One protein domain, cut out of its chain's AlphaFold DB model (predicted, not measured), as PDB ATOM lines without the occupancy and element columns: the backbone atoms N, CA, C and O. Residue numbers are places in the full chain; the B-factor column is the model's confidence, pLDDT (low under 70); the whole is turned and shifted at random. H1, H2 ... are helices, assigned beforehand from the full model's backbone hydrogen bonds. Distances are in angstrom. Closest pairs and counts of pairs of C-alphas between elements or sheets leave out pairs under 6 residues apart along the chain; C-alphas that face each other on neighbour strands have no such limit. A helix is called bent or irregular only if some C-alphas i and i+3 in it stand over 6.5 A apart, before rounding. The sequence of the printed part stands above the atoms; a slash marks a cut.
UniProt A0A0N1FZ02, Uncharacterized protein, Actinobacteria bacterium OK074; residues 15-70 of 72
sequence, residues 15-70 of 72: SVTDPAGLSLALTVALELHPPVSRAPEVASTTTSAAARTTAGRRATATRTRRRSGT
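AT A GLANCE: This is residues 15 to 70 of the 72 residues of an uncharacterized protein of Actinobacteria bacterium OK074 (UniProt A0A0N1FZ02). Two separate helices, the long H2 and the shorter H1, form the two arms of a wide open V, and a long loop of residues 33 to 48 makes its corner. The helices do not pack on each other; the loop leads away from H1, turns round near Glu 41 and leads on to H2. The printed part has 56 residues with two named helices, H1 then H2 along the chain, and no named strand; its class is all helix. It is extended, with a radius of gyration of the C-alphas of 17.8 A, and flat, with spans of 49 by 37 by 17 A.

HOW THE PARTS SIT: The longest helix is H2, residues 49 to 68, which stands free over its whole length. H1, residues 19 to 32, is apart from H2, with no C-alpha of the one within 8 A of the other. Residues 27 to 70 stand free, of which 27 to 32 belong to H1 and 49 to 68 to H2. Residues 17 to 22 also stand free, of which 19 to 22 belong to H1. In H1 and H2 every O i to N i+4 pair is within hydrogen-bond range.

IN THESE COORDINATES: H2 has 20 residues and measures 29.4 A from C-alpha 49 at (-43.633, 4.963, 1.414) to C-alpha 68 at (-31.626, -21.113, 7.546). H1 has 14 residues, begins with C-alpha 19 at (-36.529, 10.149, 21.645) and measures 19.9 A to C-alpha 32. Neither helix is bent or irregular.

THE WHOLE: The two C-alphas farthest apart are those of Glu 41 and Thr 70, at 49.8 A. The printed part has no cut, and the link from H1 to H2 is long, with 16 residues. The mean pLDDT of the printed part is 72.3; it is 91 in H1 and 61 in H2. Residues 15 to 16, residue 40 and residues 43 to 70 are under 70.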
ATOM      1  N   SER A  15     -38.770  17.871  26.055       62.03
ATOM      2  CA  SER A  15     -39.485  16.628  25.733       62.03
ATOM      3  C   SER A  15     -39.457  16.269  24.243       62.03
ATOM      4  O   SER A  15     -39.686  15.119  23.894       62.03
ATOM      5  N   VAL A  16     -39.190  17.226  23.351       61.41
ATOM      6  CA  VAL A  16     -39.074  17.005  21.899       61.41
ATOM      7  C   VAL A  16     -37.641  16.615  21.508       61.41
ATOM      8  O   VAL A  16     -37.426  16.085  20.421       61.41
ATOM      9  N   THR A  17     -36.656  16.842  22.387       73.81
ATOM     10  CA  THR A  17     -35.259  16.436  22.161       73.81
ATOM     11  C   THR A  17     -34.947  15.039  22.706       73.81
ATOM     12  O   THR A  17     -33.977  14.424  22.265       73.81
ATOM     13  N   ASP A  18     -35.779  14.502  23.604       83.06
ATOM     14  CA  ASP A  18     -35.733  13.106  24.046       83.06
ATOM     15  C   ASP A  18     -36.483  12.174  23.063       83.06
ATOM     16  O   ASP A  18     -37.653  12.421  22.758       83.06
ATOM     17  N   PRO A  19     -35.873  11.075  22.573       84.06
ATOM     18  CA  PRO A  19     -36.529  10.149  21.645       84.06
ATOM     19  C   PRO A  19     -37.829   9.519  22.170       84.06
ATOM     20  O   PRO A  19     -38.737   9.243  21.374       84.06
ATOM     21  N   ALA A  20     -37.942   9.275  23.483       89.75
ATOM     22  CA  ALA A  20     -39.167   8.730  24.069       89.75
ATOM     23  C   ALA A  20     -40.275   9.795  24.118       89.75
ATOM     24  O   ALA A  20     -41.406   9.519  23.710       89.75
ATOM     25  N   GLY A  21     -39.939  11.025  24.509       86.50
ATOM     26  CA  GLY A  21     -40.838  12.177  24.443       86.50
ATOM     27  C   GLY A  21     -41.293  12.518  23.016       86.50
ATOM     28  O   GLY A  21     -42.479  12.773  22.805       86.50
ATOM     29  N   LEU A  22     -40.409  12.411  22.017       86.81
ATOM     30  CA  LEU A  22     -40.772  12.555  20.603       86.81
ATOM     31  C   LEU A  22     -41.764  11.470  20.162       86.81
ATOM     32  O   LEU A  22     -42.754  11.774  19.500       86.81
ATOM     33  N   SER A  23     -41.525  10.213  20.542       91.94
ATOM     34  CA  SER A  23     -42.426   9.102  20.202       91.94
ATOM     35  C   SER A  23     -43.820   9.314  20.798       91.94
ATOM     36  O   SER A  23     -44.815   9.175  20.090       91.94
ATOM     37  N   LEU A  24     -43.891   9.736  22.065       90.31
ATOM     38  CA  LEU A  24     -45.145  10.074  22.736       90.31
ATOM     39  C   LEU A  24     -45.861  11.248  22.053       90.31
ATOM     40  O   LEU A  24     -47.060  11.162  21.788       90.31
ATOM     41  N   ALA A  25     -45.136  12.324  21.734       90.81
ATOM     42  CA  ALA A  25     -45.700  13.486  21.052       90.81
ATOM     43  C   ALA A  25     -46.287  13.113  19.683       90.81
ATOM     44  O   ALA A  25     -47.365  13.589  19.334       90.81
ATOM     45  N   LEU A  26     -45.625  12.228  18.929       90.44
ATOM     46  CA  LEU A  26     -46.139  11.722  17.656       90.44
ATOM     47  C   LEU A  26     -47.392  10.857  17.837       90.44
ATOM     48  O   LEU A  26     -48.331  11.000  17.058       90.44
ATOM     49  N   THR A  27     -47.443   9.997  18.856       94.62
ATOM     50  CA  THR A  27     -48.648   9.211  19.164       94.62
ATOM     51  C   THR A  27     -49.830  10.117  19.495       94.62
ATOM     52  O   THR A  27     -50.876   9.998  18.862       94.62
ATOM     53  N   VAL A  28     -49.645  11.077  20.406       94.50
ATOM     54  CA  VAL A  28     -50.690  12.046  20.773       94.50
ATOM     55  C   VAL A  28     -51.111  12.880  19.563       94.50
ATOM     56  O   VAL A  28     -52.299  13.084  19.331       94.50
ATOM     57  N   ALA A  29     -50.160  13.325  18.740       91.44
ATOM     58  CA  ALA A  29     -50.470  14.068  17.525       91.44
ATOM     59  C   ALA A  29     -51.305  13.244  16.533       91.44
ATOM     60  O   ALA A  29     -52.193  13.808  15.909       91.44
ATOM     61  N   LEU A  30     -51.071  11.934  16.395       91.38
ATOM     62  CA  LEU A  30     -51.881  11.062  15.531       91.38
ATOM     63  C   LEU A  30     -53.294  10.834  16.076       91.38
ATOM     64  O   LEU A  30     -54.232  10.718  15.290       91.38
ATOM     65  N   GLU A  31     -53.447  10.771  17.397       93.94
ATOM     66  CA  GLU A  31     -54.759  10.668  18.040       93.94
ATOM     67  C   GLU A  31     -55.570  11.960  17.869       93.94
ATOM     68  O   GLU A  31     -56.758  11.908  17.551       93.94
ATOM     69  N   LEU A  32     -54.926  13.121  18.029       95.56
ATOM     70  CA  LEU A  32     -55.568  14.433  17.885       95.56
ATOM     71  C   LEU A  32     -55.764  14.854  16.423       95.56
ATOM     72  O   LEU A  32     -56.724  15.552  16.090       95.56
ATOM     73  N   HIS A  33     -54.850  14.448  15.548       92.38
ATOM     74  CA  HIS A  33     -54.826  14.792  14.131       92.38
ATOM     75  C   HIS A  33     -54.707  13.516  13.298       92.38
ATOM     76  O   HIS A  33     -53.646  13.237  12.724       92.38
ATOM     77  N   PRO A  34     -55.794  12.728  13.212       86.81
ATOM     78  CA  PRO A  34     -55.788  11.527  12.403       86.81
ATOM     79  C   PRO A  34     -55.441  11.883  10.949       86.81
ATOM     80  O   PRO A  34     -55.954  12.871  10.409       86.81
ATOM     81  N   PRO A  35     -54.566  11.103  10.293       79.56
ATOM     82  CA  PRO A  35     -54.158  11.379   8.926       79.56
ATOM     83  C   PRO A  35     -55.363  11.280   7.990       79.56
ATOM     84  O   PRO A  35     -55.950  10.215   7.804       79.56
ATOM     85  N   VAL A  36     -55.717  12.407   7.377       85.75
ATOM     86  CA  VAL A  36     -56.795  12.483   6.391       85.75
ATOM     87  C   VAL A  36     -56.250  12.052   5.033       85.75
ATOM     88  O   VAL A  36     -55.234  12.576   4.568       85.75
ATOM     89  N   SER A  37     -56.916  11.100   4.374       78.69
ATOM     90  CA  SER A  37     -56.534  10.701   3.019       78.69
ATOM     91  C   SER A  37     -56.734  11.874   2.065       78.69
ATOM     92  O   SER A  37     -57.853  12.368   1.905       78.69
ATOM     93  N   ARG A  38     -55.662  12.303   1.400       75.19
ATOM     94  CA  ARG A  38     -55.783  13.231   0.276       75.19
ATOM     95  C   ARG A  38     -56.457  12.520  -0.894       75.19
ATOM     96  O   ARG A  38     -56.212  11.336  -1.124       75.19
ATOM     97  N   ALA A  39     -57.289  13.252  -1.620       78.56
ATOM     98  CA  ALA A  39     -57.963  12.746  -2.802       78.56
ATOM     99  C   ALA A  39     -56.939  12.336  -3.891       78.56
ATOM    100  O   ALA A  39     -55.840  12.911  -3.943       78.56
ATOM    101  N   PRO A  40     -57.238  11.307  -4.708       65.31
ATOM    102  CA  PRO A  40     -56.278  10.682  -5.625       65.31
ATOM    103  C   PRO A  40     -55.681  11.650  -6.654       65.31
ATOM    104  O   PRO A  40     -54.544  11.469  -7.079       65.31
ATOM    105  N   GLU A  41     -56.398  12.709  -7.006       74.50
ATOM    106  CA  GLU A  41     -55.946  13.775  -7.899       74.50
ATOM    107  C   GLU A  41     -54.804  14.627  -7.312       74.50
ATOM    108  O   GLU A  41     -54.057  15.251  -8.063       74.50
ATOM    109  N   VAL A  42     -54.625  14.622  -5.983       73.75
ATOM    110  CA  VAL A  42     -53.560  15.352  -5.265       73.75
ATOM    111  C   VAL A  42     -52.472  14.409  -4.738       73.75
ATOM    112  O   VAL A  42     -51.550  14.836  -4.032       73.75
ATOM    113  N   ALA A  43     -52.564  13.112  -5.041       66.19
ATOM    114  CA  ALA A  43     -51.540  12.152  -4.669       66.19
ATOM    115  C   ALA A  43     -50.253  12.473  -5.443       66.19
ATOM    116  O   ALA A  43     -50.128  12.194  -6.634       66.19
ATOM    117  N   SER A  44     -49.277  13.080  -4.760       61.34
ATOM    118  CA  SER A  44     -47.927  13.215  -5.300       61.34
ATOM    119  C   SER A  44     -47.433  11.830  -5.720       61.34
ATOM    120  O   SER A  44     -47.584  10.865  -4.972       61.34
ATOM    121  N   THR A  45     -46.787  11.740  -6.883       60.28
ATOM    122  CA  THR A  45     -46.234  10.507  -7.485       60.28
ATOM    123  C   THR A  45     -45.180   9.795  -6.625       60.28
ATOM    124  O   THR A  45     -44.581   8.805  -7.042       60.28
ATOM    125  N   THR A  46     -44.963  10.247  -5.390       58.44
ATOM    126  CA  THR A  46     -44.192   9.574  -4.349       58.44
ATOM    127  C   THR A  46     -44.956   8.365  -3.792       58.44
ATOM    128  O   THR A  46     -45.127   8.199  -2.583       58.44
ATOM    129  N   THR A  47     -45.336   7.442  -4.672       55.38
ATOM    130  CA  THR A  47     -45.585   6.032  -4.353       55.38
ATOM    131  C   THR A  47     -44.259   5.404  -3.903       55.38
ATOM    132  O   THR A  47     -43.651   4.597  -4.593       55.38
ATOM    133  N   SER A  48     -43.724   5.839  -2.762       55.84
ATOM    134  CA  SER A  48     -42.442   5.365  -2.228       55.84
ATOM    135  C   SER A  48     -42.589   4.843  -0.800       55.84
ATOM    136  O   SER A  48     -41.959   3.850  -0.450       55.84
ATOM    137  N   ALA A  49     -43.482   5.404   0.023       58.44
ATOM    138  CA  ALA A  49     -43.633   4.963   1.414       58.44
ATOM    139  C   ALA A  49     -44.173   3.520   1.541       58.44
ATOM    140  O   ALA A  49     -43.574   2.696   2.235       58.44
ATOM    141  N   ALA A  50     -45.234   3.173   0.804       58.34
ATOM    142  CA  ALA A  50     -45.756   1.802   0.770       58.34
ATOM    143  C   ALA A  50     -44.757   0.818   0.124       58.34
ATOM    144  O   ALA A  50     -44.561  -0.294   0.615       58.34
ATOM    145  N   ALA A  51     -44.049   1.251  -0.927       57.16
ATOM    146  CA  ALA A  51     -43.045   0.441  -1.616       57.16
ATOM    147  C   ALA A  51     -41.824   0.123  -0.728       57.16
ATOM    148  O   ALA A  51     -41.342  -1.013  -0.730       57.16
ATOM    149  N   ARG A  52     -41.356   1.083   0.088       58.97
ATOM    150  CA  ARG A  52     -40.238   0.892   1.033       58.97
ATOM    151  C   ARG A  52     -40.542  -0.167   2.091       58.97
ATOM    152  O   ARG A  52     -39.691  -1.010   2.373       58.97
ATOM    153  N   THR A  53     -41.758  -0.160   2.631       60.94
ATOM    154  CA  THR A  53     -42.177  -1.105   3.678       60.94
ATOM    155  C   THR A  53     -42.211  -2.542   3.141       60.94
ATOM    156  O   THR A  53     -41.678  -3.466   3.761       60.94
ATOM    157  N   THR A  54     -42.729  -2.727   1.924       59.16
ATOM    158  CA  THR A  54     -42.757  -4.030   1.241       59.16
ATOM    159  C   THR A  54     -41.355  -4.508   0.840       59.16
ATOM    160  O   THR A  54     -41.021  -5.683   1.030       59.16
ATOM    161  N   ALA A  55     -40.493  -3.611   0.349       59.75
ATOM    162  CA  ALA A  55     -39.115  -3.938  -0.023       59.75
ATOM    163  C   ALA A  55     -38.264  -4.375   1.187       59.75
ATOM    164  O   ALA A  55     -37.564  -5.391   1.113       59.75
ATOM    165  N   GLY A  56     -38.375  -3.679   2.326       59.16
ATOM    166  CA  GLY A  56     -37.670  -4.036   3.564       59.16
ATOM    167  C   GLY A  56     -38.090  -5.401   4.124       59.16
ATOM    168  O   GLY A  56     -37.246  -6.212   4.527       59.16
ATOM    169  N   ARG A  57     -39.389  -5.719   4.065       61.03
ATOM    170  CA  ARG A  57     -39.919  -7.027   4.491       61.03
ATOM    171  C   ARG A  57     -39.461  -8.171   3.578       61.03
ATOM    172  O   ARG A  57     -39.186  -9.276   4.044       61.03
ATOM    173  N   ARG A  58     -39.312  -7.917   2.274       63.28
ATOM    174  CA  ARG A  58     -38.799  -8.909   1.310       63.28
ATOM    175  C   ARG A  58     -37.300  -9.177   1.488       63.28
ATOM    176  O   ARG A  58     -36.869 -10.331   1.411       63.28
ATOM    177  N   ALA A  59     -36.507  -8.141   1.765       64.31
ATOM    178  CA  ALA A  59     -35.069  -8.276   2.001       64.31
ATOM    179  C   ALA A  59     -34.761  -9.076   3.283       64.31
ATOM    180  O   ALA A  59     -33.922  -9.982   3.269       64.31
ATOM    181  N   THR A  60     -35.485  -8.807   4.373       63.22
ATOM    182  CA  THR A  60     -35.357  -9.546   5.644       63.22
ATOM    183  C   THR A  60     -35.779 -11.013   5.514       63.22
ATOM    184  O   THR A  60     -35.058 -11.899   5.981       63.22
ATOM    185  N   ALA A  61     -36.872 -11.298   4.798       64.06
ATOM    186  CA  ALA A  61     -37.295 -12.670   4.505       64.06
ATOM    187  C   ALA A  61     -36.246 -13.440   3.679       64.06
ATOM    188  O   ALA A  61     -35.922 -14.588   3.990       64.06
ATOM    189  N   THR A  62     -35.659 -12.796   2.667       65.75
ATOM    190  CA  THR A  62     -34.617 -13.399   1.814       65.75
ATOM    191  C   THR A  62     -33.345 -13.694   2.612       65.75
ATOM    192  O   THR A  62     -32.778 -14.784   2.506       65.75
ATOM    193  N   ARG A  63     -32.914 -12.757   3.467       60.75
ATOM    194  CA  ARG A  63     -31.748 -12.930   4.350       60.75
ATOM    195  C   ARG A  63     -31.951 -14.063   5.357       60.75
ATOM    196  O   ARG A  63     -31.019 -14.826   5.600       60.75
ATOM    197  N   THR A  64     -33.154 -14.190   5.910       66.31
ATOM    198  CA  THR A  64     -33.497 -15.257   6.863       66.31
ATOM    199  C   THR A  64     -33.450 -16.631   6.196       66.31
ATOM    200  O   THR A  64     -32.815 -17.540   6.725       66.31
ATOM    201  N   ARG A  65     -34.006 -16.771   4.983       62.34
ATOM    202  CA  ARG A  65     -33.941 -18.032   4.219       62.34
ATOM    203  C   ARG A  65     -32.508 -18.445   3.883       62.34
ATOM    204  O   ARG A  65     -32.168 -19.607   4.060       62.34
ATOM    205  N   ARG A  66     -31.647 -17.500   3.478       60.62
ATOM    206  CA  ARG A  66     -30.223 -17.786   3.208       60.62
ATOM    207  C   ARG A  66     -29.477 -18.308   4.436       60.62
ATOM    208  O   ARG A  66     -28.616 -19.159   4.292       60.62
ATOM    209  N   ARG A  67     -29.807 -17.814   5.633       61.25
ATOM    210  CA  ARG A  67     -29.168 -18.245   6.889       61.25
ATOM    211  C   ARG A  67     -29.726 -19.557   7.433       61.25
ATOM    212  O   ARG A  67     -29.018 -20.273   8.127       61.25
ATOM    213  N   SER A  68     -30.980 -19.869   7.120       60.78
ATOM    214  CA  SER A  68     -31.626 -21.113   7.546       60.78
ATOM    215  C   SER A  68     -31.238 -22.327   6.693       60.78
ATOM    216  O   SER A  68     -31.548 -23.444   7.087       60.78
ATOM    217  N   GLY A  69     -30.576 -22.130   5.547       60.62
ATOM    218  CA  GLY A  69     -30.136 -23.206   4.648       60.62
ATOM    219  C   GLY A  69     -28.780 -23.833   4.992       60.62
ATOM    220  O   GLY A  69     -28.292 -24.639   4.214       60.62
ATOM    221  N   THR A  70     -28.151 -23.454   6.110       61.88
ATOM    222  CA  THR A  70     -26.818 -23.952   6.519       61.88
ATOM    223  C   THR A  70     -26.850 -24.679   7.871       61.88
ATOM    224  O   THR A  70     -25.842 -24.768   8.561       61.88
TER     225      THR A  70